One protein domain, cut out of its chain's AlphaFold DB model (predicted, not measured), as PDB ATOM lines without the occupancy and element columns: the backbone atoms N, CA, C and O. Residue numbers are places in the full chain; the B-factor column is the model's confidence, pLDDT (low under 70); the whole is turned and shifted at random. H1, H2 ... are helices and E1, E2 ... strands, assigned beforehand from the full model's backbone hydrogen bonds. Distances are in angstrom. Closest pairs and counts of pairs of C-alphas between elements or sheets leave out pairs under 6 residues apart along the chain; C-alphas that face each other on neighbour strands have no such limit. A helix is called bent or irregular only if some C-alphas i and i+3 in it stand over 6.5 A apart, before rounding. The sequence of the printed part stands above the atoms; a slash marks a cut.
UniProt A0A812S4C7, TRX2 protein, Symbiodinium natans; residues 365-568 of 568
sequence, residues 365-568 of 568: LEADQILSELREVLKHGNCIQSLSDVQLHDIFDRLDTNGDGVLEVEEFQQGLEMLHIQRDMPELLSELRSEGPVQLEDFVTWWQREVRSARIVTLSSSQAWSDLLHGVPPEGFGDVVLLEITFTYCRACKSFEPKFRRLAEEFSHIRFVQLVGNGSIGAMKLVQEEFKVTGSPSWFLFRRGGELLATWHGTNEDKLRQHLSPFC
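This is residues 365 to 568 of the 568 residues of the protein "TRX2 protein" of Symbiodinium natans (UniProt A0A812S4C7). Two lobes stand end to end along the longest axis: one is a strongly twisted six-stranded sheet with H6 and H8 over one face and H7 and H9 over the other, and the second, beyond the sheet's edge strand E1, is a group of crossed helices, H1 to H5. H5 runs from the helical lobe to the sheet, and H1 grazes E1. The printed part has 204 residues, with nine named helices and six named strands in the order H1 E1 H2 H3 H4 H5 E2 H6 E3 H7 E4 H8 E5 E6 H9; the class is mixed, helices and strands. The sheet is mixed, in the order E1 E2 E4 E3 E5 E6. The whole is compact, with a radius of gyration of the C-alphas of 17.8 A, and only just elongated, with spans of 50 by 33 by 30 A.

Find C-alpha 365 at (122.527, 184.715, 122.632); from there H1 runs 18.9 A to residue 377. E1 is residues 383 to 385, H2 residues 389 to 399, H3 residues 409 to 418 and H4 residues 425 to 432. H5, residues 440 to 453, is 20.0 A long and begins at C-alpha 440 (111.193, 167.091, 124.358). Then come E2, residues 456 to 459, H6, residues 462 to 470, and E3, residues 480 to 486, 19.3 A long. H7, residues 491 to 506, is 24.1 A long; it is irregular, with C-alphas 495 and 498 7.1 A apart, and has a kink of 39 degrees near residue 498. Next look for E4 at residues 511 to 516, H8 at 521 to 530, E5 at 538 to 543 and E6 at 547 to 553, the last 18.6 A long. H9, residues 557 to 567, ends at C-alpha 567 (147.108, 153.510, 125.966); it is only just irregular, with C-alphas 563 and 566 6.9 A apart.

Start at H2, the hub, which touches H1, H3 and H5. It is about perpendicular to H1, at 88 degrees, with C-alphas 367 and 391 closest at 6.4 A, and to H3, at 83 degrees, with C-alphas 399 and 415 closest at 5.2 A. H5 touches H2 with residues 440 to 444 alone, at a steep tilt of 58 degrees, and C-alphas 392 and 444 are closest at 6.4 A. H4 touches H5, with C-alphas 432 and 446 closest at 5.5 A. At its other end H5 is on the sheet, over E1, where C-alphas 384 and 451 are closest at 5.9 A. E1 and E2 are parallel, with N 384 and O 456 3.0 A apart; E2 and E4 are parallel, with N 459 and O 514 at 2.7 A. E4 and E3 are parallel, with N 484 and O 513 at 2.8 A. E3 and E5 are antiparallel, with N 483 and O 540 at 2.8 A, and the hairpin E5 and E6 has N 539 and O 552 at 2.8 A. E3, H7, E4 is a strand-helix-strand unit, two parallel neighbour strands with a helix between them along the chain, and its crossover is right-handed. H6 touches H8, with C-alphas 462 and 523 closest at 4.7 A, and both lie on the opposite face to H7 and H9. The heights over the sheet are 8.3 A for H6, 10.5 A for H8, 8.8 A for H7 and 9.7 A for H9. Every O i to N i+4 pair is within hydrogen-bond range in H2, H3, H4, H5, H6 and H8; the counts are 7 of 9 in H1, 10 of 12 in H7 and 5 of 7 in H9.

The two C-alphas farthest apart are those of Asn 402 and Gln 562, 53.6 A. The printed part has no cut and no long link, and it ends at residue 568, the chain's last. The mean pLDDT of the printed part is 83.8; look for values under 70 at residues 367 to 382, 389 to 390 and 418 to 423.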
ATOM      1  N   LEU A 365     121.633 184.878 123.790       78.50
ATOM      2  CA  LEU A 365     122.527 184.715 122.632       78.50
ATOM      3  C   LEU A 365     123.464 183.517 122.767       78.50
ATOM      4  O   LEU A 365     123.941 183.014 121.751       78.50
ATOM      5  N   GLU A 366     123.759 183.060 123.986       70.94
ATOM      6  CA  GLU A 366     124.467 181.793 124.168       70.94
ATOM      7  C   GLU A 366     123.622 180.643 123.611       70.94
ATOM      8  O   GLU A 366     124.143 179.817 122.867       70.94
ATOM      9  N   ALA A 367     122.305 180.653 123.842       64.25
ATOM     10  CA  ALA A 367     121.392 179.693 123.226       64.25
ATOM     11  C   ALA A 367     121.360 179.791 121.685       64.25
ATOM     12  O   ALA A 367     121.343 178.759 121.016       64.25
ATOM     13  N   ASP A 368     121.453 180.992 121.098       65.00
ATOM     14  CA  ASP A 368     121.606 181.157 119.637       65.00
ATOM     15  C   ASP A 368     122.937 180.609 119.101       65.00
ATOM     16  O   ASP A 368     122.994 179.988 118.037       65.00
ATOM     17  N   GLN A 369     124.035 180.815 119.831       64.56
ATOM     18  CA  GLN A 369     125.338 180.253 119.464       64.56
ATOM     19  C   GLN A 369     125.321 178.725 119.550       64.56
ATOM     20  O   GLN A 369     125.804 178.055 118.641       64.56
ATOM     21  N   ILE A 370     124.688 178.187 120.587       63.09
ATOM     22  CA  ILE A 370     124.461 176.757 120.789       63.09
ATOM     23  C   ILE A 370     123.592 176.162 119.668       63.09
ATOM     24  O   ILE A 370     123.898 175.093 119.137       63.09
ATOM     25  N   LEU A 371     122.550 176.872 119.229       62.25
ATOM     26  CA  LEU A 371     121.773 176.509 118.041       62.25
ATOM     27  C   LEU A 371     122.649 176.451 116.777       62.25
ATOM     28  O   LEU A 371     122.486 175.563 115.940       62.25
ATOM     29  N   SER A 372     123.641 177.331 116.638       60.16
ATOM     30  CA  SER A 372     124.618 177.218 115.549       60.16
ATOM     31  C   SER A 372     125.551 176.007 115.693       60.16
ATOM     32  O   SER A 372     126.115 175.576 114.686       60.16
ATOM     33  N   GLU A 373     125.744 175.451 116.888       59.25
ATOM     34  CA  GLU A 373     126.565 174.253 117.117       59.25
ATOM     35  C   GLU A 373     125.807 172.953 116.828       59.25
ATOM     36  O   GLU A 373     126.420 171.994 116.351       59.25
ATOM     37  N   LEU A 374     124.474 172.936 116.988       57.91
ATOM     38  CA  LEU A 374     123.590 171.877 116.465       57.91
ATOM     39  C   LEU A 374     123.893 171.554 115.000       57.91
ATOM     40  O   LEU A 374     123.837 170.395 114.587       57.91
ATOM     41  N   ARG A 375     124.302 172.567 114.229       61.47
ATOM     42  CA  ARG A 375     124.729 172.419 112.837       61.47
ATOM     43  C   ARG A 375     125.900 171.463 112.645       61.47
ATOM     44  O   ARG A 375     125.930 170.757 111.642       61.47
ATOM     45  N   GLU A 376     126.869 171.455 113.553       56.66
ATOM     46  CA  GLU A 376     128.046 170.588 113.439       56.66
ATOM     47  C   GLU A 376     127.720 169.157 113.877       56.66
ATOM     48  O   GLU A 376     128.149 168.206 113.221       56.66
ATOM     49  N   VAL A 377     126.866 168.999 114.894       57.12
ATOM     50  CA  VAL A 377     126.337 167.695 115.336       57.12
ATOM     51  C   VAL A 377     125.561 167.014 114.211       57.12
ATOM     52  O   VAL A 377     125.870 165.895 113.800       57.12
ATOM     53  N   LEU A 378     124.613 167.739 113.621       56.25
ATOM     54  CA  LEU A 378     123.723 167.238 112.575       56.25
ATOM     55  C   LEU A 378     124.405 167.067 111.208       56.25
ATOM     56  O   LEU A 378     123.808 166.535 110.276       56.25
ATOM     57  N   LYS A 379     125.680 167.443 111.066       58.31
ATOM     58  CA  LYS A 379     126.504 167.114 109.890       58.31
ATOM     59  C   LYS A 379     127.300 165.812 110.033       58.31
ATOM     60  O   LYS A 379     128.090 165.519 109.139       58.31
ATOM     61  N   HIS A 380     127.074 165.020 111.090       56.94
ATOM     62  CA  HIS A 380     127.931 163.893 111.506       56.94
ATOM     63  C   HIS A 380     129.295 164.346 112.049       56.94
ATOM     64  O   HIS A 380     130.317 163.690 111.839       56.94
ATOM     65  N   GLY A 381     129.340 165.498 112.720       56.09
ATOM     66  CA  GLY A 381     130.567 165.981 113.332       56.09
ATOM     67  C   GLY A 381     131.076 165.011 114.399       56.09
ATOM     68  O   GLY A 381     130.391 164.728 115.373       56.09
ATOM     69  N   ASN A 382     132.336 164.578 114.284       65.31
ATOM     70  CA  ASN A 382     133.059 163.869 115.354       65.31
ATOM     71  C   ASN A 382     133.254 164.731 116.625       65.31
ATOM     72  O   ASN A 382     133.816 164.247 117.610       65.31
ATOM     73  N   CYS A 383     132.836 166.002 116.586       72.75
ATOM     74  CA  CYS A 383     132.951 167.003 117.635       72.75
ATOM     75  C   CYS A 383     131.572 167.567 117.966       72.75
ATOM     76  O   CYS A 383     130.938 168.178 117.109       72.75
ATOM     77  N   ILE A 384     131.133 167.367 119.205       79.31
ATOM     78  CA  ILE A 384     129.803 167.744 119.681       79.31
ATOM     79  C   ILE A 384     129.953 168.546 120.972       79.31
ATOM     80  O   ILE A 384     130.709 168.155 121.862       79.31
ATOM     81  N   GLN A 385     129.243 169.665 121.106       78.75
ATOM     82  CA  GLN A 385     129.167 170.356 122.391       78.75
ATOM     83  C   GLN A 385     128.214 169.613 123.332       78.75
ATOM     84  O   GLN A 385     127.077 169.303 122.976       78.75
ATOM     85  N   SER A 386     128.668 169.321 124.551       78.88
ATOM     86  CA  SER A 386     127.766 168.876 125.606       78.88
ATOM     87  C   SER A 386     126.966 170.072 126.081       78.88
ATOM     88  O   SER A 386     127.521 171.021 126.633       78.88
ATOM     89  N   LEU A 387     125.659 169.983 125.902       75.75
ATOM     90  CA  LEU A 387     124.715 170.974 126.377       75.75
ATOM     91  C   LEU A 387     124.102 170.488 127.680       75.75
ATOM     92  O   LEU A 387     123.922 169.286 127.890       75.75
ATOM     93  N   SER A 388     123.799 171.424 128.571       71.12
ATOM     94  CA  SER A 388     122.942 171.120 129.704       71.12
ATOM     95  C   SER A 388     121.548 170.757 129.184       71.12
ATOM     96  O   SER A 388     121.135 171.233 128.124       71.12
ATOM     97  N   ASP A 389     120.788 169.969 129.951       69.56
ATOM     98  CA  ASP A 389     119.384 169.668 129.614       69.56
ATOM     99  C   ASP A 389     118.584 170.935 129.301       69.56
ATOM    100  O   ASP A 389     117.623 170.917 128.553       69.56
ATOM    101  N   VAL A 390     119.010 172.072 129.830       65.38
ATOM    102  CA  VAL A 390     118.234 173.296 129.765       65.38
ATOM    103  C   VAL A 390     118.543 174.121 128.544       65.38
ATOM    104  O   VAL A 390     117.642 174.703 127.952       65.38
ATOM    105  N   GLN A 391     119.801 174.103 128.120       70.81
ATOM    106  CA  GLN A 391     120.157 174.563 126.787       70.81
ATOM    107  C   GLN A 391     119.380 173.755 125.732       70.81
ATOM    108  O   GLN A 391     118.891 174.337 124.771       70.81
ATOM    109  N   LEU A 392     119.175 172.447 125.947       76.88
ATOM    110  CA  LEU A 392     118.370 171.604 125.051       76.88
ATOM    111  C   LEU A 392     116.879 171.935 125.072       76.88
ATOM    112  O   LEU A 392     116.265 171.974 124.012       76.88
ATOM    113  N   HIS A 393     116.306 172.205 126.243       77.00
ATOM    114  CA  HIS A 393     114.934 172.708 126.332       77.00
ATOM    115  C   HIS A 393     114.783 174.068 125.633       77.00
ATOM    116  O   HIS A 393     113.776 174.299 124.976       77.00
ATOM    117  N   ASP A 394     115.766 174.971 125.739       70.56
ATOM    118  CA  ASP A 394     115.672 176.275 125.067       70.56
ATOM    119  C   ASP A 394     115.766 176.183 123.554       70.56
ATOM    120  O   ASP A 394     115.010 176.843 122.847       70.56
ATOM    121  N   ILE A 395     116.638 175.306 123.064       76.06
ATOM    122  CA  ILE A 395     116.640 174.912 121.661       76.06
ATOM    123  C   ILE A 395     115.255 174.402 121.263       76.06
ATOM    124  O   ILE A 395     114.708 174.872 120.275       76.06
ATOM    125  N   PHE A 396     114.696 173.454 122.018       81.12
ATOM    126  CA  PHE A 396     113.421 172.830 121.684       81.12
ATOM    127  C   PHE A 396     112.294 173.862 121.603       81.12
ATOM    128  O   PHE A 396     111.640 173.951 120.574       81.12
ATOM    129  N   ASP A 397     112.137 174.719 122.610       76.56
ATOM    130  CA  ASP A 397     111.094 175.752 122.610       76.56
ATOM    131  C   ASP A 397     111.287 176.806 121.511       76.56
ATOM    132  O   ASP A 397     110.342 177.483 121.126       76.56
ATOM    133  N   ARG A 398     112.517 177.002 121.019       73.31
ATOM    134  CA  ARG A 398     112.770 177.872 119.861       73.31
ATOM    135  C   ARG A 398     112.377 177.206 118.546       73.31
ATOM    136  O   ARG A 398     112.038 177.914 117.600       73.31
ATOM    137  N   LEU A 399     112.461 175.879 118.481       77.94
ATOM    138  CA  LEU A 399     111.985 175.088 117.350       77.94
ATOM    139  C   LEU A 399     110.450 174.948 117.392       77.94
ATOM    140  O   LEU A 399     109.833 174.921 116.334       77.94
ATOM    141  N   ASP A 400     109.846 174.911 118.586       79.31
ATOM    142  CA  ASP A 400     108.394 174.830 118.820       79.31
ATOM    143  C   ASP A 400     107.754 176.210 118.623       79.31
ATOM    144  O   ASP A 400     107.488 176.974 119.555       79.31
ATOM    145  N   THR A 401     107.558 176.573 117.359       72.00
ATOM    146  CA  THR A 401     107.079 177.906 116.987       72.00
ATOM    147  C   THR A 401     105.662 178.190 117.478       72.00
ATOM    148  O   THR A 401     105.312 179.351 117.747       72.00
ATOM    149  N   ASN A 402     104.836 177.149 117.578       71.81
ATOM    150  CA  ASN A 402     103.438 177.263 117.954       71.81
ATOM    151  C   ASN A 402     103.236 177.201 119.488       71.81
ATOM    152  O   ASN A 402     102.263 177.782 119.994       71.81
ATOM    153  N   GLY A 403     104.199 176.625 120.214       71.62
ATOM    154  CA  GLY A 403     104.250 176.538 121.670       71.62
ATOM    155  C   GLY A 403     103.307 175.487 122.253       71.62
ATOM    156  O   GLY A 403     102.759 175.713 123.338       71.62
ATOM    157  N   ASP A 404     103.028 174.398 121.534       75.19
ATOM    158  CA  ASP A 404     102.163 173.309 122.001       75.19
ATOM    159  C   ASP A 404     102.914 172.227 122.792       75.19
ATOM    160  O   ASP A 404     102.280 171.321 123.351       75.19
ATOM    161  N   GLY A 405     104.235 172.374 122.923       77.56
ATOM    162  CA  GLY A 405     105.114 171.488 123.668       77.56
ATOM    163  C   GLY A 405     105.565 170.263 122.878       77.56
ATOM    164  O   GLY A 405     106.150 169.358 123.478       77.56
ATOM    165  N   VAL A 406     105.300 170.204 121.572       86.12
ATOM    166  CA  VAL A 406     105.820 169.176 120.669       86.12
ATOM    167  C   VAL A 406     106.443 169.838 119.443       86.12
ATOM    168  O   VAL A 406     106.104 170.958 119.104       86.12
ATOM    169  N   LEU A 407     107.363 169.156 118.761       85.25
ATOM    170  CA  LEU A 407     107.813 169.615 117.445       85.25
ATOM    171  C   LEU A 407     107.114 168.800 116.372       85.25
ATOM    172  O   LEU A 407     107.427 167.617 116.174       85.25
ATOM    173  N   GLU A 408     106.182 169.429 115.659       88.75
ATOM    174  CA  GLU A 408     105.696 168.859 114.406       88.75
ATOM    175  C   GLU A 408     106.853 168.740 113.399       88.75
ATOM    176  O   GLU A 408     107.880 169.421 113.496       88.75
ATOM    177  N   VAL A 409     106.723 167.836 112.422       85.69
ATOM    178  CA  VAL A 409     107.800 167.565 111.453       85.69
ATOM    179  C   VAL A 409     108.173 168.840 110.700       85.69
ATOM    180  O   VAL A 409     109.352 169.099 110.465       85.69
ATOM    181  N   GLU A 410     107.175 169.651 110.371       84.25
ATOM    182  CA  GLU A 410     107.313 170.934 109.701       84.25
ATOM    183  C   GLU A 410     108.054 171.963 110.561       84.25
ATOM    184  O   GLU A 410     108.927 172.656 110.044       84.25
ATOM    185  N   GLU A 411     107.749 172.055 111.857       83.25
ATOM    186  CA  GLU A 411     108.432 172.966 112.787       83.25
ATOM    187  C   GLU A 411     109.884 172.564 112.977       83.25
ATOM    188  O   GLU A 411     110.797 173.388 112.867       83.25
ATOM    189  N   PHE A 412     110.112 171.264 113.174       83.69
ATOM    190  CA  PHE A 412     111.454 170.746 113.325       83.69
ATOM    191  C   PHE A 412     112.270 170.968 112.049       83.69
ATOM    192  O   PHE A 412     113.395 171.462 112.115       83.69
ATOM    193  N   GLN A 413     111.692 170.701 110.874       81.31
ATOM    194  CA  GLN A 413     112.340 170.958 109.591       81.31
ATOM    195  C   GLN A 413     112.635 172.449 109.380       81.31
ATOM    196  O   GLN A 413     113.757 172.790 109.006       81.31
ATOM    197  N   GLN A 414     111.678 173.345 109.637       78.31
ATOM    198  CA  GLN A 414     111.890 174.792 109.514       78.31
ATOM    199  C   GLN A 414     113.012 175.268 110.435       78.31
ATOM    200  O   GLN A 414     113.892 176.015 110.009       78.31
ATOM    201  N   GLY A 415     113.034 174.775 111.671       73.06
ATOM    202  CA  GLY A 415     114.108 175.044 112.609       73.06
ATOM    203  C   GLY A 415     115.475 174.578 112.100       73.06
ATOM    204  O   GLY A 415     116.447 175.331 112.151       73.06
ATOM    205  N   LEU A 416     115.565 173.382 111.510       73.25
ATOM    206  CA  LEU A 416     116.795 172.896 110.871       73.25
ATOM    207  C   LEU A 416     117.208 173.739 109.652       73.25
ATOM    208  O   LEU A 416     118.395 174.019 109.461       73.25
ATOM    209  N   GLU A 417     116.246 174.183 108.844       70.06
ATOM    210  CA  GLU A 417     116.484 175.044 107.683       70.06
ATOM    211  C   GLU A 417     116.993 176.434 108.087       70.06
ATOM    212  O   GLU A 417     117.935 176.940 107.463       70.06
ATOM    213  N   MET A 418     116.454 177.013 109.166       62.50
ATOM    214  CA  MET A 418     116.947 178.260 109.767       62.50
ATOM    215  C   MET A 418     118.403 178.133 110.224       62.50
ATOM    216  O   MET A 418     119.182 179.078 110.107       62.50
ATOM    217  N   LEU A 419     118.807 176.939 110.662       58.66
ATOM    218  CA  LEU A 419     120.192 176.616 111.019       58.66
ATOM    219  C   LEU A 419     121.044 176.190 109.812       58.66
ATOM    220  O   LEU A 419     122.234 175.876 109.953       58.66
ATOM    221  N   HIS A 420     120.467 176.206 108.606       55.94
ATOM    222  CA  HIS A 420     121.083 175.755 107.362       55.94
ATOM    223  C   HIS A 420     121.655 174.331 107.473       55.94
ATOM    224  O   HIS A 420     122.816 174.074 107.101       55.94
ATOM    225  N   ILE A 421     120.845 173.432 108.028       65.25
ATOM    226  CA  ILE A 421     121.104 172.004 108.186       65.25
ATOM    227  C   ILE A 421     120.249 171.262 107.161       65.25
ATOM    228  O   ILE A 421     119.041 171.450 107.099       65.25
ATOM    229  N   GLN A 422     120.883 170.417 106.349       65.38
ATOM    230  CA  GLN A 422     120.184 169.543 105.408       65.38
ATOM    231  C   GLN A 422     120.304 168.104 105.903       65.38
ATOM    232  O   GLN A 422     121.397 167.536 105.891       65.38
ATOM    233  N   ARG A 423     119.188 167.542 106.370       69.75
ATOM    234  CA  ARG A 423     119.051 166.152 106.823       69.75
ATOM    235  C   ARG A 423     117.783 165.561 106.226       69.75
ATOM    236  O   ARG A 423     116.816 166.281 105.987       69.75
ATOM    237  N   ASP A 424     117.808 164.259 105.981       79.81
ATOM    238  CA  ASP A 424     116.606 163.522 105.617       79.81
ATOM    239  C   ASP A 424     115.723 163.374 106.865       79.81
ATOM    240  O   ASP A 424     116.143 162.800 107.870       79.81
ATOM    241  N   MET A 425     114.520 163.958 106.831       82.12
ATOM    242  CA  MET A 425     113.611 163.956 107.983       82.12
ATOM    243  C   MET A 425     113.173 162.540 108.394       82.12
ATOM    244  O   MET A 425     113.198 162.262 109.592       82.12
ATOM    245  N   PRO A 426     112.823 161.620 107.472       83.25
ATOM    246  CA  PRO A 426     112.543 160.228 107.829       83.25
ATOM    247  C   PRO A 426     113.685 159.536 108.587       83.25
ATOM    248  O   PRO A 426     113.436 158.877 109.598       83.25
ATOM    249  N   GLU A 427     114.932 159.699 108.135       82.19
ATOM    250  CA  GLU A 427     116.109 159.160 108.825       82.19
ATOM    251  C   GLU A 427     116.268 159.771 110.225       82.19
ATOM    252  O   GLU A 427     116.399 159.043 111.210       82.19
ATOM    253  N   LEU A 428     116.164 161.097 110.341       80.56
ATOM    254  CA  LEU A 428     116.307 161.805 111.613       80.56
ATOM    255  C   LEU A 428     115.201 161.451 112.622       80.56
ATOM    256  O   LEU A 428     115.483 161.265 113.805       80.56
ATOM    257  N   LEU A 429     113.950 161.308 112.180       83.31
ATOM    258  CA  LEU A 429     112.843 160.867 113.038       83.31
ATOM    259  C   LEU A 429     113.055 159.426 113.523       83.31
ATOM    260  O   LEU A 429     112.827 159.125 114.697       83.31
ATOM    261  N   SER A 430     113.584 158.555 112.657       84.31
ATOM    262  CA  SER A 430     113.995 157.204 113.048       84.31
ATOM    263  C   SER A 430     115.144 157.224 114.065       84.31
ATOM    264  O   SER A 430     115.152 156.411 114.992       84.31
ATOM    265  N   GLU A 431     116.114 158.134 113.931       81.75
ATOM    266  CA  GLU A 431     117.198 158.317 114.906       81.75
ATOM    267  C   GLU A 431     116.667 158.803 116.261       81.75
ATOM    268  O   GLU A 431     117.078 158.278 117.306       81.75
ATOM    269  N   LEU A 432     115.752 159.775 116.249       83.12
ATOM    270  CA  LEU A 432     115.036 160.281 117.425       83.12
ATOM    271  C   LEU A 432     114.149 159.212 118.069       83.12
ATOM    272  O   LEU A 432     113.826 159.324 119.246       83.12
ATOM    273  N   ARG A 433     113.831 158.139 117.327       83.38
ATOM    274  CA  ARG A 433     112.882 157.083 117.708       83.38
ATOM    275  C   ARG A 433     111.473 157.631 117.938       83.38
ATOM    276  O   ARG A 433     110.736 157.091 118.759       83.38
ATOM    277  N   SER A 434     111.111 158.674 117.194       79.25
ATOM    278  CA  SER A 434     109.764 159.230 117.210       79.25
ATOM    279  C   SER A 434     108.941 158.640 116.065       79.25
ATOM    280  O   SER A 434     109.352 158.684 114.906       79.25
ATOM    281  N   GLU A 435     107.760 158.107 116.384       75.06
ATOM    282  CA  GLU A 435     106.759 157.675 115.393       75.06
ATOM    283  C   GLU A 435     105.755 158.799 115.045       75.06
ATOM    284  O   GLU A 435     104.807 158.574 114.292       75.06
ATOM    285  N   GLY A 436     105.948 160.011 115.586       81.75
ATOM    286  CA  GLY A 436     105.056 161.167 115.431       81.75
ATOM    287  C   GLY A 436     105.751 162.507 115.741       81.75
ATOM    288  O   GLY A 436     106.956 162.623 115.497       81.75
ATOM    289  N   PRO A 437     105.027 163.517 116.269       85.62
ATOM    290  CA  PRO A 437     105.633 164.769 116.729       85.62
ATOM    291  C   PRO A 437     106.737 164.493 117.749       85.62
ATOM    292  O   PRO A 437     106.565 163.653 118.636       85.62
ATOM    293  N   VAL A 438     107.872 165.173 117.610       88.12
ATOM    294  CA  VAL A 438     109.035 164.950 118.472       88.12
ATOM    295  C   VAL A 438     108.743 165.546 119.843       88.12
ATOM    296  O   VAL A 438     108.500 166.746 119.963       88.12
ATOM    297  N   GLN A 439     108.766 164.707 120.878       88.44
ATOM    298  CA  GLN A 439     108.669 165.163 122.260       88.44
ATOM    299  C   GLN A 439     110.027 165.668 122.744       88.44
ATOM    300  O   GLN A 439     111.090 165.246 122.278       88.44
ATOM    301  N   LEU A 440     109.995 166.538 123.744       83.38
ATOM    302  CA  LEU A 440     111.193 167.091 124.358       83.38
ATOM    303  C   LEU A 440     112.090 166.013 124.972       83.38
ATOM    304  O   LEU A 440     113.311 166.054 124.815       83.38
ATOM    305  N   GLU A 441     111.506 165.005 125.618       84.12
ATOM    306  CA  GLU A 441     112.257 163.885 126.183       84.12
ATOM    307  C   GLU A 441     112.984 163.072 125.104       84.12
ATOM    308  O   GLU A 441     114.127 162.654 125.321       84.12
ATOM    309  N   ASP A 442     112.356 162.877 123.942       86.88
ATOM    310  CA  ASP A 442     112.955 162.169 122.807       86.88
ATOM    311  C   ASP A 442     114.126 162.974 122.237       86.88
ATOM    312  O   ASP A 442     115.216 162.432 122.026       86.88
ATOM    313  N   PHE A 443     113.941 164.290 122.088       85.12
ATOM    314  CA  PHE A 443     114.977 165.217 121.638       85.12
ATOM    315  C   PHE A 443     116.191 165.245 122.581       85.12
ATOM    316  O   PHE A 443     117.332 165.076 122.140       85.12
ATOM    317  N   VAL A 444     115.964 165.384 123.892       83.88
ATOM    318  CA  VAL A 444     117.032 165.376 124.908       83.88
ATOM    319  C   VAL A 444     117.752 164.028 124.928       83.88
ATOM    320  O   VAL A 444     118.984 163.981 124.961       83.88
ATOM    321  N   THR A 445     117.005 162.924 124.876       84.88
ATOM    322  CA  THR A 445     117.578 161.570 124.880       84.88
ATOM    323  C   THR A 445     118.448 161.334 123.650       84.88
ATOM    324  O   THR A 445     119.549 160.785 123.766       84.88
ATOM    325  N   TRP A 446     117.981 161.763 122.478       85.56
ATOM    326  CA  TRP A 446     118.744 161.714 121.239       85.56
ATOM    327  C   TRP A 446     120.024 162.543 121.343       85.56
ATOM    328  O   TRP A 446     121.107 161.994 121.139       85.56
ATOM    329  N   TRP A 447     119.946 163.804 121.775       83.31
ATOM    330  CA  TRP A 447     121.133 164.651 121.911       83.31
ATOM    331  C   TRP A 447     122.169 164.052 122.863       83.31
ATOM    332  O   TRP A 447     123.351 163.955 122.538       83.31
ATOM    333  N   GLN A 448     121.738 163.595 124.042       83.06
ATOM    334  CA  GLN A 448     122.634 162.959 125.007       83.06
ATOM    335  C   GLN A 448     123.281 161.688 124.440       83.06
ATOM    336  O   GLN A 448     124.428 161.383 124.775       83.06
ATOM    337  N   ARG A 449     122.572 160.938 123.586       84.19
ATOM    338  CA  ARG A 449     123.128 159.775 122.887       84.19
ATOM    339  C   ARG A 449     124.210 160.190 121.894       84.19
ATOM    340  O   ARG A 449     125.284 159.594 121.935       84.19
ATOM    341  N   GLU A 450     123.968 161.224 121.091       82.56
ATOM    342  CA  GLU A 450     124.954 161.759 120.142       82.56
ATOM    343  C   GLU A 450     126.185 162.329 120.865       82.56
ATOM    344  O   GLU A 450     127.324 162.013 120.522       82.56
ATOM    345  N   VAL A 451     125.996 163.072 121.963       81.69
ATOM    346  CA  VAL A 451     127.110 163.520 122.817       81.69
ATOM    347  C   VAL A 451     127.896 162.317 123.334       81.69
ATOM    348  O   VAL A 451     129.123 162.340 123.309       81.69
ATOM    349  N   ARG A 452     127.236 161.248 123.803       83.50
ATOM    350  CA  ARG A 452     127.915 160.045 124.318       83.50
ATOM    351  C   ARG A 452     128.680 159.291 123.232       83.50
ATOM    352  O   ARG A 452     129.769 158.815 123.539       83.50
ATOM    353  N   SER A 453     128.186 159.209 122.001       83.00
ATOM    354  CA  SER A 453     128.914 158.579 120.887       83.00
ATOM    355  C   SER A 453     130.032 159.460 120.315       83.00
ATOM    356  O   SER A 453     130.967 158.928 119.717       83.00
ATOM    357  N   ALA A 454     129.985 160.780 120.531       85.50
ATOM    358  CA  ALA A 454     130.974 161.722 120.014       85.50
ATOM    359  C   ALA A 454     132.408 161.372 120.435       85.50
ATOM    360  O   ALA A 454     132.684 161.107 121.605       85.50
ATOM    361  N   ARG A 455     133.365 161.449 119.509       87.56
ATOM    362  CA  ARG A 455     134.789 161.252 119.837       87.56
ATOM    363  C   ARG A 455     135.374 162.437 120.584       87.56
ATOM    364  O   ARG A 455     136.167 162.251 121.507       87.56
ATOM    365  N   ILE A 456     134.965 163.632 120.176       90.75
ATOM    366  CA  ILE A 456     135.355 164.899 120.772       90.75
ATOM    367  C   ILE A 456     134.120 165.528 121.394       90.75
ATOM    368  O   ILE A 456     133.103 165.706 120.723       90.75
ATOM    369  N   VAL A 457     134.225 165.886 122.670       90.12
ATOM    370  CA  VAL A 457     133.184 166.652 123.356       90.12
ATOM    371  C   VAL A 457     133.718 168.008 123.764       90.12
ATOM    372  O   VAL A 457     134.736 168.082 124.447       90.12
ATOM    373  N   THR A 458     132.999 169.067 123.416       88.69
ATOM    374  CA  THR A 458     133.269 170.411 123.935       88.69
ATOM    375  C   THR A 458     132.403 170.673 125.163       88.69
ATOM    376  O   THR A 458     131.212 170.376 125.158       88.69
ATOM    377  N   LEU A 459     133.001 171.196 126.228       88.38
ATOM    378  CA  LEU A 459     132.373 171.507 127.507       88.38
ATOM    379  C   LEU A 459     132.602 172.984 127.838       88.38
ATOM    380  O   LEU A 459     133.701 173.506 127.637       88.38
ATOM    381  N   SER A 460     131.596 173.639 128.411       82.12
ATOM    382  CA  SER A 460     131.670 175.042 128.844       82.12
ATOM    383  C   SER A 460     131.457 175.240 130.349       82.12
ATOM    384  O   SER A 460     131.601 176.367 130.822       82.12
ATOM    385  N   SER A 461     131.178 174.173 131.114       83.00
ATOM    386  CA  SER A 461     130.931 174.221 132.563       83.00
ATOM    387  C   SER A 461     131.753 173.193 133.351       83.00
ATOM    388  O   SER A 461     132.136 172.136 132.841       83.00
ATOM    389  N   SER A 462     132.015 173.497 134.625       85.31
ATOM    390  CA  SER A 462     132.723 172.600 135.549       85.31
ATOM    391  C   SER A 462     131.914 171.347 135.887       85.31
ATOM    392  O   SER A 462     132.482 170.259 135.991       85.31
ATOM    393  N   GLN A 463     130.589 171.468 135.997       82.69
ATOM    394  CA  GLN A 463     129.716 170.327 136.261       82.69
ATOM    395  C   GLN A 463     129.748 169.318 135.109       82.69
ATOM    396  O   GLN A 463     129.912 168.127 135.354       82.69
ATOM    397  N   ALA A 464     129.671 169.782 133.856       85.38
ATOM    398  CA  ALA A 464     129.728 168.889 132.698       85.38
ATOM    399  C   ALA A 464     131.075 168.149 132.611       85.38
ATOM    400  O   ALA A 464     131.125 166.987 132.206       85.38
ATOM    401  N   TRP A 465     132.166 168.796 133.039       92.25
ATOM    402  CA  TRP A 465     133.467 168.141 133.186       92.25
ATOM    403  C   TRP A 465     133.444 167.039 134.252       92.25
ATOM    404  O   TRP A 465     133.872 165.918 133.973       92.25
ATOM    405  N   SER A 466     132.907 167.332 135.438       90.25
ATOM    406  CA  SER A 466     132.776 166.358 136.527       90.25
ATOM    407  C   SER A 466     131.936 165.144 136.108       90.25
ATOM    408  O   SER A 466     132.388 164.001 136.217       90.25
ATOM    409  N   ASP A 467     130.760 165.387 135.523       88.69
ATOM    410  CA  ASP A 467     129.852 164.340 135.046       88.69
ATOM    411  C   ASP A 467     130.533 163.450 133.993       88.69
ATOM    412  O   ASP A 467     130.422 162.220 134.035       88.69
ATOM    413  N   LEU A 468     131.292 164.054 133.067       91.81
ATOM    414  CA  LEU A 468     132.038 163.310 132.058       91.81
ATOM    415  C   LEU A 468     133.148 162.469 132.684       91.81
ATOM    416  O   LEU A 468     133.291 161.314 132.290       91.81
ATOM    417  N   LEU A 469     133.933 163.003 133.621       93.69
ATOM    418  CA  LEU A 469     135.096 162.318 134.197       93.69
ATOM    419  C   LEU A 469     134.710 161.155 135.122       93.69
ATOM    420  O   LEU A 469     135.405 160.133 135.159       93.69
ATOM    421  N   HIS A 470     133.603 161.298 135.854       91.62
ATOM    422  CA  HIS A 470     133.114 160.306 136.816       91.62
ATOM    423  C   HIS A 470     132.046 159.360 136.245       91.62
ATOM    424  O   HIS A 470     131.722 158.352 136.872       91.62
ATOM    425  N   GLY A 471     131.519 159.645 135.051       88.12
ATOM    426  CA  GLY A 471     130.562 158.781 134.366       88.12
ATOM    427  C   GLY A 471     131.153 157.453 133.873       88.12
ATOM    428  O   GLY A 471     132.371 157.250 133.817       88.12
ATOM    429  N   VAL A 472     130.272 156.548 133.451       87.38
ATOM    430  CA  VAL A 472     130.649 155.290 132.787       87.38
ATOM    431  C   VAL A 472     131.114 155.593 131.352       87.38
ATOM    432  O   VAL A 472     130.457 156.390 130.673       87.38
ATOM    433  N   PRO A 473     132.228 155.004 130.869       87.25
ATOM    434  CA  PRO A 473     132.662 155.190 129.489       87.25
ATOM    435  C   PRO A 473     131.597 154.680 128.505       87.25
ATOM    436  O   PRO A 473     131.035 153.605 128.725       87.25
ATOM    437  N   PRO A 474     131.309 155.426 127.424       85.56
ATOM    438  CA  PRO A 474     130.441 154.940 126.360       85.56
ATOM    439  C   PRO A 474     131.044 153.715 125.663       85.56
ATOM    440  O   PRO A 474     132.256 153.499 125.692       85.56
ATOM    441  N   GLU A 475     130.193 152.929 125.005       85.38
ATOM    442  CA  GLU A 475     130.638 151.775 124.224       85.38
ATOM    443  C   GLU A 475     131.667 152.201 123.162       85.38
ATOM    444  O   GLU A 475     131.512 153.228 122.502       85.38
ATOM    445  N   GLY A 476     132.751 151.431 123.034       85.75
ATOM    446  CA  GLY A 476     133.872 151.748 122.142       85.75
ATOM    447  C   GLY A 476     134.964 152.642 122.747       85.75
ATOM    448  O   GLY A 476     136.029 152.754 122.145       85.75
ATOM    449  N   PHE A 477     134.758 153.214 123.941       89.69
ATOM    450  CA  PHE A 477     135.772 153.998 124.656       89.69
ATOM    451  C   PHE A 477     136.340 153.244 125.867       89.69
ATOM    452  O   PHE A 477     135.637 152.514 126.563       89.69
ATOM    453  N   GLY A 478     137.629 153.455 126.132       90.81
ATOM    454  CA  GLY A 478     138.313 153.007 127.340       90.81
ATOM    455  C   GLY A 478     138.093 153.941 128.536       90.81
ATOM    456  O   GLY A 478     137.260 154.850 128.524       90.81
ATOM    457  N   ASP A 479     138.877 153.729 129.590       93.31
ATOM    458  CA  ASP A 479     138.857 154.529 130.819       93.31
ATOM    459  C   ASP A 479     139.691 155.818 130.726       93.31
ATOM    460  O   ASP A 479     139.705 156.595 131.676       93.31
ATOM    461  N   VAL A 480     140.365 156.074 129.601       95.94
ATOM    462  CA  VAL A 480     141.253 157.230 129.418       95.94
ATOM    463  C   VAL A 480     140.525 158.401 128.755       95.94
ATOM    464  O   VAL A 480     139.840 158.249 127.739       95.94
ATOM    465  N   VAL A 481     140.725 159.594 129.313       96.75
ATOM    466  CA  VAL A 481     140.174 160.863 128.830       96.75
ATOM    467  C   VAL A 481     141.311 161.861 128.618       96.75
ATOM    468  O   VAL A 481     142.074 162.141 129.542       96.75
ATOM    469  N   LEU A 482     141.411 162.424 127.414       97.44
ATOM    470  CA  LEU A 482     142.288 163.551 127.109       97.44
ATOM    471  C   LEU A 482     141.486 164.852 127.168       97.44
ATOM    472  O   LEU A 482     140.618 165.082 126.331       97.44
ATOM    473  N   LEU A 483     141.825 165.715 128.117       97.56
ATOM    474  CA  LEU A 483     141.274 167.053 128.260       97.56
ATOM    475  C   LEU A 483     142.219 168.100 127.655       97.56
ATOM    476  O   LEU A 483     143.362 168.244 128.088       97.56
ATOM    477  N   GLU A 484     141.711 168.877 126.707       97.19
ATOM    478  CA  GLU A 484     142.249 170.166 126.284       97.19
ATOM    479  C   GLU A 484     141.548 171.291 127.043       97.19
ATOM    480  O   GLU A 484     140.328 171.410 126.996       97.19
ATOM    481  N   ILE A 485     142.306 172.180 127.672       96.19
ATOM    482  CA  ILE A 485     141.798 173.462 128.152       96.19
ATOM    483  C   ILE A 485     142.132 174.532 127.116       96.19
ATOM    484  O   ILE A 485     143.303 174.808 126.827       96.19
ATOM    485  N   THR A 486     141.079 175.148 126.582       93.25
ATOM    486  CA  THR A 486     141.129 176.143 125.508       93.25
ATOM    487  C   THR A 486     140.401 177.430 125.901       93.25
ATOM    488  O   THR A 486     139.693 177.492 126.904       93.25
ATOM    489  N   PHE A 487     140.577 178.480 125.100       86.19
ATOM    490  CA  PHE A 487     139.875 179.751 125.260       86.19
ATOM    491  C   PHE A 487     139.418 180.279 123.903       86.19
ATOM    492  O   PHE A 487     140.147 180.208 122.913       86.19
ATOM    493  N   THR A 488     138.246 180.906 123.869       79.69
ATOM    494  CA  THR A 488     137.622 181.457 122.645       79.69
ATOM    495  C   THR A 488     138.506 182.464 121.884       79.69
ATOM    496  O   THR A 488     138.418 182.590 120.657       79.69
ATOM    497  N   TYR A 489     139.413 183.156 122.582       76.38
ATOM    498  CA  TYR A 489     140.363 184.124 122.016       76.38
ATOM    499  C   TYR A 489     141.743 183.524 121.668       76.38
ATOM    500  O   TYR A 489     142.594 184.209 121.090       76.38
ATOM    501  N   CYS A 490     141.997 182.256 121.999       85.94
ATOM    502  CA  CYS A 490     143.299 181.612 121.835       85.94
ATOM    503  C   CYS A 490     143.575 181.235 120.369       85.94
ATOM    504  O   CYS A 490     143.051 180.254 119.840       85.94
ATOM    505  N   ARG A 491     144.466 181.981 119.703       87.00
ATOM    506  CA  ARG A 491     144.878 181.686 118.314       87.00
ATOM    507  C   ARG A 491     145.614 180.351 118.173       87.00
ATOM    508  O   ARG A 491     145.395 179.647 117.194       87.00
ATOM    509  N   ALA A 492     146.467 180.007 119.139       91.06
ATOM    510  CA  ALA A 492     147.215 178.750 119.127       91.06
ATOM    511  C   ALA A 492     146.268 177.539 119.169       91.06
ATOM    512  O   ALA A 492     146.415 176.622 118.365       91.06
ATOM    513  N   CYS A 493     145.249 177.598 120.024       90.25
ATOM    514  CA  CYS A 493     144.221 176.576 120.166       90.25
ATOM    515  C   CYS A 493     143.430 176.406 118.858       90.25
ATOM    516  O   CYS A 493     143.397 175.313 118.303       90.25
ATOM    517  N   LYS A 494     142.944 177.511 118.265       84.94
ATOM    518  CA  LYS A 494     142.280 177.495 116.942       84.94
ATOM    519  C   LYS A 494     143.152 176.878 115.844       84.94
ATOM    520  O   LYS A 494     142.669 176.135 115.002       84.94
ATOM    521  N   SER A 495     144.456 177.165 115.847       87.31
ATOM    522  CA  SER A 495     145.385 176.582 114.867       87.31
ATOM    523  C   SER A 495     145.669 175.092 115.096       87.31
ATOM    524  O   SER A 495     146.073 174.394 114.164       87.31
ATOM    525  N   PHE A 496     145.496 174.605 116.328       92.38
ATOM    526  CA  PHE A 496     145.748 173.216 116.704       92.38
ATOM    527  C   PHE A 496     144.504 172.332 116.557       92.38
ATOM    528  O   PHE A 496     144.645 171.129 116.356       92.38
ATOM    529  N   GLU A 497     143.307 172.916 116.569       89.31
ATOM    530  CA  GLU A 497     142.022 172.219 116.454       89.31
ATOM    531  C   GLU A 497     141.967 171.174 115.315       89.31
ATOM    532  O   GLU A 497     141.581 170.035 115.590       89.31
ATOM    533  N   PRO A 498     142.440 171.438 114.074       89.62
ATOM    534  CA  PRO A 498     142.434 170.411 113.028       89.62
ATOM    535  C   PRO A 498     143.310 169.196 113.368       89.62
ATOM    536  O   PRO A 498     143.016 168.075 112.964       89.62
ATOM    537  N   LYS A 499     144.399 169.402 114.116       93.12
ATOM    538  CA  LYS A 499     145.296 168.327 114.562       93.12
ATOM    539  C   LYS A 499     144.657 167.523 115.684       93.12
ATOM    540  O   LYS A 499     144.718 166.300 115.645       93.12
ATOM    541  N   PHE A 500     144.015 168.209 116.629       92.31
ATOM    542  CA  PHE A 500     143.260 167.577 117.705       92.31
ATOM    543  C   PHE A 500     142.176 166.645 117.152       92.31
ATOM    544  O   PHE A 500     142.083 165.498 117.583       92.31
ATOM    545  N   ARG A 501     141.449 167.084 116.112       90.81
ATOM    546  CA  ARG A 501     140.450 166.251 115.425       90.81
ATOM    547  C   ARG A 501     141.041 164.983 114.805       90.81
ATOM    548  O   ARG A 501     140.530 163.899 115.058       90.81
ATOM    549  N   ARG A 502     142.150 165.100 114.066       92.06
ATOM    550  CA  ARG A 502     142.846 163.932 113.485       92.06
ATOM    551  C   ARG A 502     143.322 162.949 114.557       92.06
ATOM    552  O   ARG A 502     143.186 161.745 114.393       92.06
ATOM    553  N   LEU A 503     143.839 163.450 115.677       93.69
ATOM    554  CA  LEU A 503     144.292 162.600 116.780       93.69
ATOM    555  C   LEU A 503     143.118 161.856 117.436       93.69
ATOM    556  O   LEU A 503     143.250 160.677 117.739       93.69
ATOM    557  N   ALA A 504     141.950 162.480 117.581       92.81
ATOM    558  CA  ALA A 504     140.760 161.789 118.084       92.81
ATOM    559  C   ALA A 504     140.270 160.659 117.151       92.81
ATOM    560  O   ALA A 504     139.618 159.707 117.590       92.81
ATOM    561  N   GLU A 505     140.561 160.749 115.852       91.12
ATOM    562  CA  GLU A 505     140.271 159.681 114.891       91.12
ATOM    563  C   GLU A 505     141.237 158.504 115.054       91.12
ATOM    564  O   GLU A 505     140.795 157.355 115.127       91.12
ATOM    565  N   GLU A 506     142.532 158.801 115.175       93.31
ATOM    566  CA  GLU A 506     143.601 157.810 115.329       93.31
ATOM    567  C   GLU A 506     143.553 157.068 116.676       93.31
ATOM    568  O   GLU A 506     143.795 155.865 116.728       93.31
ATOM    569  N   PHE A 507     143.214 157.765 117.761       94.12
ATOM    570  CA  PHE A 507     143.169 157.230 119.125       94.12
ATOM    571  C   PHE A 507     141.719 156.948 119.551       94.12
ATOM    572  O   PHE A 507     141.213 157.534 120.506       94.12
ATOM    573  N   SER A 508     141.028 156.067 118.818       90.56
ATOM    574  CA  SER A 508     139.564 155.900 118.890       90.56
ATOM    575  C   SER A 508     138.997 155.441 120.232       90.56
ATOM    576  O   SER A 508     137.827 155.672 120.513       90.56
ATOM    577  N   HIS A 509     139.806 154.770 121.040       91.19
ATOM    578  CA  HIS A 509     139.465 154.284 122.378       91.19
ATOM    579  C   HIS A 509     139.651 155.355 123.458       91.19
ATOM    580  O   HIS A 509     139.174 155.171 124.576       91.19
ATOM    581  N   ILE A 510     140.328 156.466 123.162       94.69
ATOM    582  CA  ILE A 510     140.507 157.581 124.097       94.69
ATOM    583  C   ILE A 510     139.404 158.603 123.848       94.69
ATOM    584  O   ILE A 510     139.132 158.991 122.713       94.69
ATOM    585  N   ARG A 511     138.779 159.086 124.923       94.19
ATOM    586  CA  ARG A 511     137.802 160.172 124.816       94.19
ATOM    587  C   ARG A 511     138.520 161.516 124.758       94.19
ATOM    588  O   ARG A 511     139.237 161.859 125.695       94.19
ATOM    589  N   PHE A 512     138.299 162.289 123.700       96.00
ATOM    590  CA  PHE A 512     138.852 163.634 123.561       96.00
ATOM    591  C   PHE A 512     137.834 164.653 124.081       96.00
ATOM    592  O   PHE A 512     136.639 164.567 123.796       96.00
ATOM    593  N   VAL A 513     138.294 165.611 124.879       95.38
ATOM    594  CA  VAL A 513     137.447 166.616 125.529       95.38
ATOM    595  C   VAL A 513     138.094 167.984 125.395       95.38
ATOM    596  O   VAL A 513     139.286 168.116 125.642       95.38
ATOM    597  N   GLN A 514     137.317 169.004 125.043       94.19
ATOM    598  CA  GLN A 514     137.741 170.402 125.048       94.19
ATOM    599  C   GLN A 514     136.935 171.165 126.098       94.19
ATOM    600  O   GLN A 514     135.730 171.313 125.955       94.19
ATOM    601  N   LEU A 515     137.577 171.675 127.145       93.38
ATOM    602  CA  LEU A 515     136.960 172.591 128.102       93.38
ATOM    603  C   LEU A 515     137.275 174.033 127.699       93.38
ATOM    604  O   LEU A 515     138.432 174.467 127.730       93.38
ATOM    605  N   VAL A 516     136.239 174.791 127.347       89.12
ATOM    606  CA  VAL A 516     136.344 176.226 127.075       89.12
ATOM    607  C   VAL A 516     136.424 176.954 128.412       89.12
ATOM    608  O   VAL A 516     135.414 177.231 129.056       89.12
ATOM    609  N   GLY A 517     137.637 177.296 128.843       86.00
ATOM    610  CA  GLY A 517     137.887 177.855 130.173       86.00
ATOM    611  C   GLY A 517     137.233 179.214 130.430       86.00
ATOM    612  O   GLY A 517     137.130 179.635 131.574       86.00
ATOM    613  N   ASN A 518     136.784 179.912 129.382       80.44
ATOM    614  CA  ASN A 518     135.994 181.138 129.494       80.44
ATOM    615  C   ASN A 518     134.521 180.975 129.081       80.44
ATOM    616  O   ASN A 518     133.893 181.988 128.774       80.44
ATOM    617  N   GLY A 519     134.014 179.739 129.041       74.69
ATOM    618  CA  GLY A 519     132.606 179.434 128.781       74.69
ATOM    619  C   GLY A 519     131.722 179.981 129.897       74.69
ATOM    620  O   GLY A 519     131.007 180.951 129.678       74.69
ATOM    621  N   SER A 520     131.882 179.460 131.116       78.19
ATOM    622  CA  SER A 520     131.172 179.937 132.310       78.19
ATOM    623  C   SER A 520     132.102 180.421 133.431       78.19
ATOM    624  O   SER A 520     133.323 180.204 133.407       78.19
ATOM    625  N   ILE A 521     131.530 181.076 134.449       79.56
ATOM    626  CA  ILE A 521     132.241 181.419 135.693       79.56
ATOM    627  C   ILE A 521     132.796 180.152 136.359       79.56
ATOM    628  O   ILE A 521     133.964 180.140 136.760       79.56
ATOM    629  N   GLY A 522     132.001 179.079 136.431       83.69
ATOM    630  CA  GLY A 522     132.408 177.794 137.003       83.69
ATOM    631  C   GLY A 522     133.580 177.145 136.260       83.69
ATOM    632  O   GLY A 522     134.553 176.732 136.891       83.69
ATOM    633  N   ALA A 523     133.550 177.122 134.922       86.69
ATOM    634  CA  ALA A 523     134.668 176.613 134.124       86.69
ATOM    635  C   ALA A 523     135.949 177.428 134.347       86.69
ATOM    636  O   ALA A 523     137.031 176.861 134.474       86.69
ATOM    637  N   MET A 524     135.838 178.753 134.460       86.19
ATOM    638  CA  MET A 524     136.997 179.600 134.732       86.19
ATOM    639  C   MET A 524     137.588 179.344 136.123       86.19
ATOM    640  O   MET A 524     138.810 179.257 136.236       86.19
ATOM    641  N   LYS A 525     136.755 179.204 137.165       87.19
ATOM    642  CA  LYS A 525     137.221 178.849 138.519       87.19
ATOM    643  C   LYS A 525     137.953 177.506 138.505       87.19
ATOM    644  O   LYS A 525     139.099 177.447 138.936       87.19
ATOM    645  N   LEU A 526     137.362 176.479 137.891       91.19
ATOM    646  CA  LEU A 526     137.981 175.160 137.706       91.19
ATOM    647  C   LEU A 526     139.362 175.267 137.023       91.19
ATOM    648  O   LEU A 526     140.357 174.707 137.483       91.19
ATOM    649  N   VAL A 527     139.457 176.050 135.946       92.88
ATOM    650  CA  VAL A 527     140.706 176.259 135.197       92.88
ATOM    651  C   VAL A 527     141.772 177.014 136.004       92.88
ATOM    652  O   VAL A 527     142.960 176.694 135.902       92.88
ATOM    653  N   GLN A 528     141.377 178.016 136.792       90.31
ATOM    654  CA  GLN A 528     142.292 178.879 137.544       90.31
ATOM    655  C   GLN A 528     142.734 178.269 138.878       90.31
ATOM    656  O   GLN A 528     143.911 178.359 139.230       90.31
ATOM    657  N   GLU A 529     141.812 177.657 139.614       91.44
ATOM    658  CA  GLU A 529     142.019 177.226 140.997       91.44
ATOM    659  C   GLU A 529     142.473 175.764 141.074       91.44
ATOM    660  O   GLU A 529     143.448 175.458 141.770       91.44
ATOM    661  N   GLU A 530     141.832 174.874 140.310       91.94
ATOM    662  CA  GLU A 530     142.132 173.439 140.338       91.94
ATOM    663  C   GLU A 530     143.222 173.073 139.330       91.94
ATOM    664  O   GLU A 530     144.274 172.551 139.705       91.94
ATOM    665  N   PHE A 531     143.019 173.402 138.049       94.25
ATOM    666  CA  PHE A 531     143.984 173.072 136.995       94.25
ATOM    667  C   PHE A 531     145.189 174.014 136.943       94.25
ATOM    668  O   PHE A 531     146.214 173.660 136.357       94.25
ATOM    669  N   LYS A 532     145.083 175.204 137.553       93.94
ATOM    670  CA  LYS A 532     146.150 176.219 137.635       93.94
ATOM    671  C   LYS A 532     146.776 176.530 136.273       93.94
ATOM    672  O   LYS A 532     147.996 176.640 136.131       93.94
ATOM    673  N   VAL A 533     145.930 176.650 135.252       92.94
ATOM    674  CA  VAL A 533     146.366 176.858 133.870       92.94
ATOM    675  C   VAL A 533     146.988 178.241 133.707       92.94
ATOM    676  O   VAL A 533     146.353 179.262 133.957       92.94
ATOM    677  N   THR A 534     148.228 178.276 133.219       87.94
ATOM    678  CA  THR A 534     148.977 179.517 132.946       87.94
ATOM    679  C   THR A 534     149.157 179.802 131.452       87.94
ATOM    680  O   THR A 534     149.600 180.887 131.078       87.94
ATOM    681  N   GLY A 535     148.788 178.860 130.577       88.06
ATOM    682  CA  GLY A 535     148.882 178.994 129.123       88.06
ATOM    683  C   GLY A 535     147.930 178.050 128.390       88.06
ATOM    684  O   GLY A 535     147.450 177.079 128.963       88.06
ATOM    685  N   SER A 536     147.634 178.329 127.121       90.75
ATOM    686  CA  SER A 536     146.736 177.505 126.300       90.75
ATOM    687  C   SER A 536     147.326 177.218 124.907       90.75
ATOM    688  O   SER A 536     148.060 178.057 124.374       90.75
ATOM    689  N   PRO A 537     147.044 176.044 124.307       94.38
ATOM    690  CA  PRO A 537     146.287 174.939 124.899       94.38
ATOM    691  C   PRO A 537     147.069 174.263 126.038       94.38
ATOM    692  O   PRO A 537     148.302 174.173 125.993       94.38
ATOM    693  N   SER A 538     146.347 173.840 127.074       96.50
ATOM    694  CA  SER A 538     146.874 173.006 128.160       96.50
ATOM    695  C   SER A 538     146.188 171.655 128.129       96.50
ATOM    696  O   SER A 538     144.999 171.572 127.848       96.50
ATOM    697  N   TRP A 539     146.939 170.608 128.413       97.19
ATOM    698  CA  TRP A 539     146.521 169.234 128.218       97.19
ATOM    699  C   TRP A 539     146.613 168.473 129.526       97.19
ATOM    700  O   TRP A 539     147.620 168.565 130.233       97.19
ATOM    701  N   PHE A 540     145.576 167.699 129.810       97.50
ATOM    702  CA  PHE A 540     145.482 166.854 130.983       97.50
ATOM    703  C   PHE A 540     144.990 165.484 130.542       97.50
ATOM    704  O   PHE A 540     143.979 165.371 129.855       97.50
ATOM    705  N   LEU A 541     145.712 164.442 130.924       97.31
ATOM    706  CA  LEU A 541     145.318 163.070 130.655       97.31
ATOM    707  C   LEU A 541     144.829 162.450 131.955       97.31
ATOM    708  O   LEU A 541     145.573 162.423 132.933       97.31
ATOM    709  N   PHE A 542     143.602 161.951 131.955       97.19
ATOM    710  CA  PHE A 542     142.969 161.342 133.114       97.19
ATOM    711  C   PHE A 542     142.610 159.890 132.846       97.19
ATOM    712  O   PHE A 542     142.253 159.524 131.726       97.19
ATOM    713  N   ARG A 543     142.606 159.092 133.910       95.38
ATOM    714  CA  ARG A 543     141.748 157.916 134.002       95.38
ATOM    715  C   ARG A 543     140.415 158.328 134.635       95.38
ATOM    716  O   ARG A 543     140.371 159.165 135.543       95.38
ATOM    717  N   ARG A 544     139.317 157.741 134.154       91.69
ATOM    718  CA  ARG A 544     137.971 157.924 134.713       91.69
ATOM    719  C   ARG A 544     137.971 157.669 136.218       91.69
ATOM    720  O   ARG A 544     138.667 156.786 136.713       91.69
ATOM    721  N   GLY A 545     137.198 158.472 136.942       89.88
ATOM    722  CA  GLY A 545     137.246 158.527 138.405       89.88
ATOM    723  C   GLY A 545     138.213 159.576 138.969       89.88
ATOM    724  O   GLY A 545     138.174 159.820 140.170       89.88
ATOM    725  N   GLY A 546     139.009 160.243 138.121       92.00
ATOM    726  CA  GLY A 546     139.744 161.463 138.479       92.00
ATOM    727  C   GLY A 546     141.253 161.313 138.677       92.00
ATOM    728  O   GLY A 546     141.911 162.270 139.075       92.00
ATOM    729  N   GLU A 547     141.833 160.148 138.387       95.25
ATOM    730  CA  GLU A 547     143.284 159.955 138.475       95.25
ATOM    731  C   GLU A 547     143.991 160.700 137.331       95.25
ATOM    732  O   GLU A 547     143.821 160.373 136.155       95.25
ATOM    733  N   LEU A 548     144.798 161.706 137.675       96.31
ATOM    734  CA  LEU A 548     145.597 162.472 136.721       96.31
ATOM    735  C   LEU A 548     146.865 161.696 136.329       96.31
ATOM    736  O   LEU A 548     147.738 161.461 137.160       96.31
ATOM    737  N   LEU A 549     146.985 161.354 135.047       96.31
ATOM    738  CA  LEU A 549     148.082 160.557 134.490       96.31
ATOM    739  C   LEU A 549     149.231 161.425 133.956       96.31
ATOM    740  O   LEU A 549     150.400 161.078 134.119       96.31
ATOM    741  N   ALA A 550     148.918 162.544 133.294       95.81
ATOM    742  CA  ALA A 550     149.922 163.440 132.716       95.81
ATOM    743  C   ALA A 550     149.382 164.856 132.481       95.81
ATOM    744  O   ALA A 550     148.184 165.043 132.266       95.81
ATOM    745  N   THR A 551     150.283 165.846 132.462       95.44
ATOM    746  CA  THR A 551     149.978 167.234 132.078       95.44
ATOM    747  C   THR A 551     151.069 167.830 131.194       95.44
ATOM    748  O   THR A 551     152.259 167.556 131.372       95.44
ATOM    749  N   TRP A 552     150.679 168.644 130.216       94.31
ATOM    750  CA  TRP A 552     151.606 169.443 129.407       94.31
ATOM    751  C   TRP A 552     150.886 170.643 128.784       94.31
ATOM    752  O   TRP A 552     149.673 170.770 128.870       94.31
ATOM    753  N   HIS A 553     151.625 171.546 128.142       92.25
ATOM    754  CA  HIS A 553     151.058 172.720 127.475       92.25
ATOM    755  C   HIS A 553     151.721 172.965 126.113       92.25
ATOM    756  O   HIS A 553     152.832 172.491 125.847       92.25
ATOM    757  N   GLY A 554     151.047 173.737 125.261       91.56
ATOM    758  CA  GLY A 554     151.526 174.143 123.940       91.56
ATOM    759  C   GLY A 554     151.059 173.237 122.798       91.56
ATOM    760  O   GLY A 554     150.273 172.317 122.982       91.56
ATOM    761  N   THR A 555     151.545 173.513 121.589       93.06
ATOM    762  CA  THR A 555     151.004 172.969 120.326       93.06
ATOM    763  C   THR A 555     151.889 171.894 119.679       93.06
ATOM    764  O   THR A 555     151.878 171.740 118.455       93.06
ATOM    765  N   ASN A 556     152.721 171.198 120.461       92.75
ATOM    766  CA  ASN A 556     153.608 170.149 119.948       92.75
ATOM    767  C   ASN A 556     152.835 168.823 119.803       92.75
ATOM    768  O   ASN A 556     152.520 168.177 120.801       92.75
ATOM    769  N   GLU A 557     152.542 168.438 118.558       93.12
ATOM    770  CA  GLU A 557     151.793 167.218 118.225       93.12
ATOM    771  C   GLU A 557     152.551 165.940 118.616       93.12
ATOM    772  O   GLU A 557     151.950 165.037 119.194       93.12
ATOM    773  N   ASP A 558     153.865 165.877 118.381       93.44
ATOM    774  CA  ASP A 558     154.681 164.694 118.690       93.44
ATOM    775  C   ASP A 558     154.685 164.399 120.190       93.44
ATOM    776  O   ASP A 558     154.565 163.249 120.616       93.44
ATOM    777  N   LYS A 559     154.749 165.457 121.005       91.69
ATOM    778  CA  LYS A 559     154.656 165.334 122.460       91.69
ATOM    779  C   LYS A 559     153.292 164.789 122.888       91.69
ATOM    780  O   LYS A 559     153.233 163.941 123.774       91.69
ATOM    781  N   LEU A 560     152.209 165.242 122.252       91.19
ATOM    782  CA  LEU A 560     150.864 164.734 122.525       91.19
ATOM    783  C   LEU A 560     150.767 163.239 122.177       91.19
ATOM    784  O   LEU A 560     150.352 162.441 123.011       91.19
ATOM    785  N   ARG A 561     151.261 162.839 121.000       94.25
ATOM    786  CA  ARG A 561     151.314 161.432 120.563       94.25
ATOM    787  C   ARG A 561     152.101 160.547 121.527       94.25
ATOM    788  O   ARG A 561     151.636 159.464 121.864       94.25
ATOM    789  N   GLN A 562     153.253 161.018 122.004       94.12
ATOM    790  CA  GLN A 562     154.083 160.290 122.967       94.12
ATOM    791  C   GLN A 562     153.342 160.004 124.285       94.12
ATOM    792  O   GLN A 562     153.539 158.947 124.882       94.12
ATOM    793  N   HIS A 563     152.494 160.928 124.745       93.69
ATOM    794  CA  HIS A 563     151.687 160.726 125.950       93.69
ATOM    795  C   HIS A 563     150.499 159.778 125.730       93.69
ATOM    796  O   HIS A 563     150.099 159.105 126.675       93.69
ATOM    797  N   LEU A 564     149.952 159.701 124.512       93.38
ATOM    798  CA  LEU A 564     148.798 158.851 124.197       93.38
ATOM    799  C   LEU A 564     149.170 157.417 123.797       93.38
ATOM    800  O   LEU A 564     148.394 156.493 124.042       93.38
ATOM    801  N   SER A 565     150.351 157.203 123.209       91.62
ATOM    802  CA  SER A 565     150.777 155.886 122.715       91.62
ATOM    803  C   SER A 565     150.742 154.739 123.738       91.62
ATOM    804  O   SER A 565     150.455 153.625 123.312       91.62
ATOM    805  N   PRO A 566     150.990 154.932 125.055       93.00
ATOM    806  CA  PRO A 566     150.934 153.832 126.024       93.00
ATOM    807  C   PRO A 566     149.539 153.230 126.225       93.00
ATOM    808  O   PRO A 566     149.423 152.185 126.859       93.00
ATOM    809  N   PHE A 567     148.495 153.905 125.748       85.94
ATOM    810  CA  PHE A 567     147.108 153.510 125.966       85.94
ATOM    811  C   PHE A 567     146.472 152.868 124.733       85.94
ATOM    812  O   PHE A 567     145.286 152.575 124.791       85.94
ATOM    813  N   CYS A 568     147.220 152.702 123.633       71.00
ATOM    814  CA  CYS A 568     146.763 152.123 122.361       71.00
ATOM    815  C   CYS A 568     146.997 150.626 122.247       71.00
ATOM    816  O   CYS A 568     148.070 150.166 122.698       71.00
TER     817      CYS A 568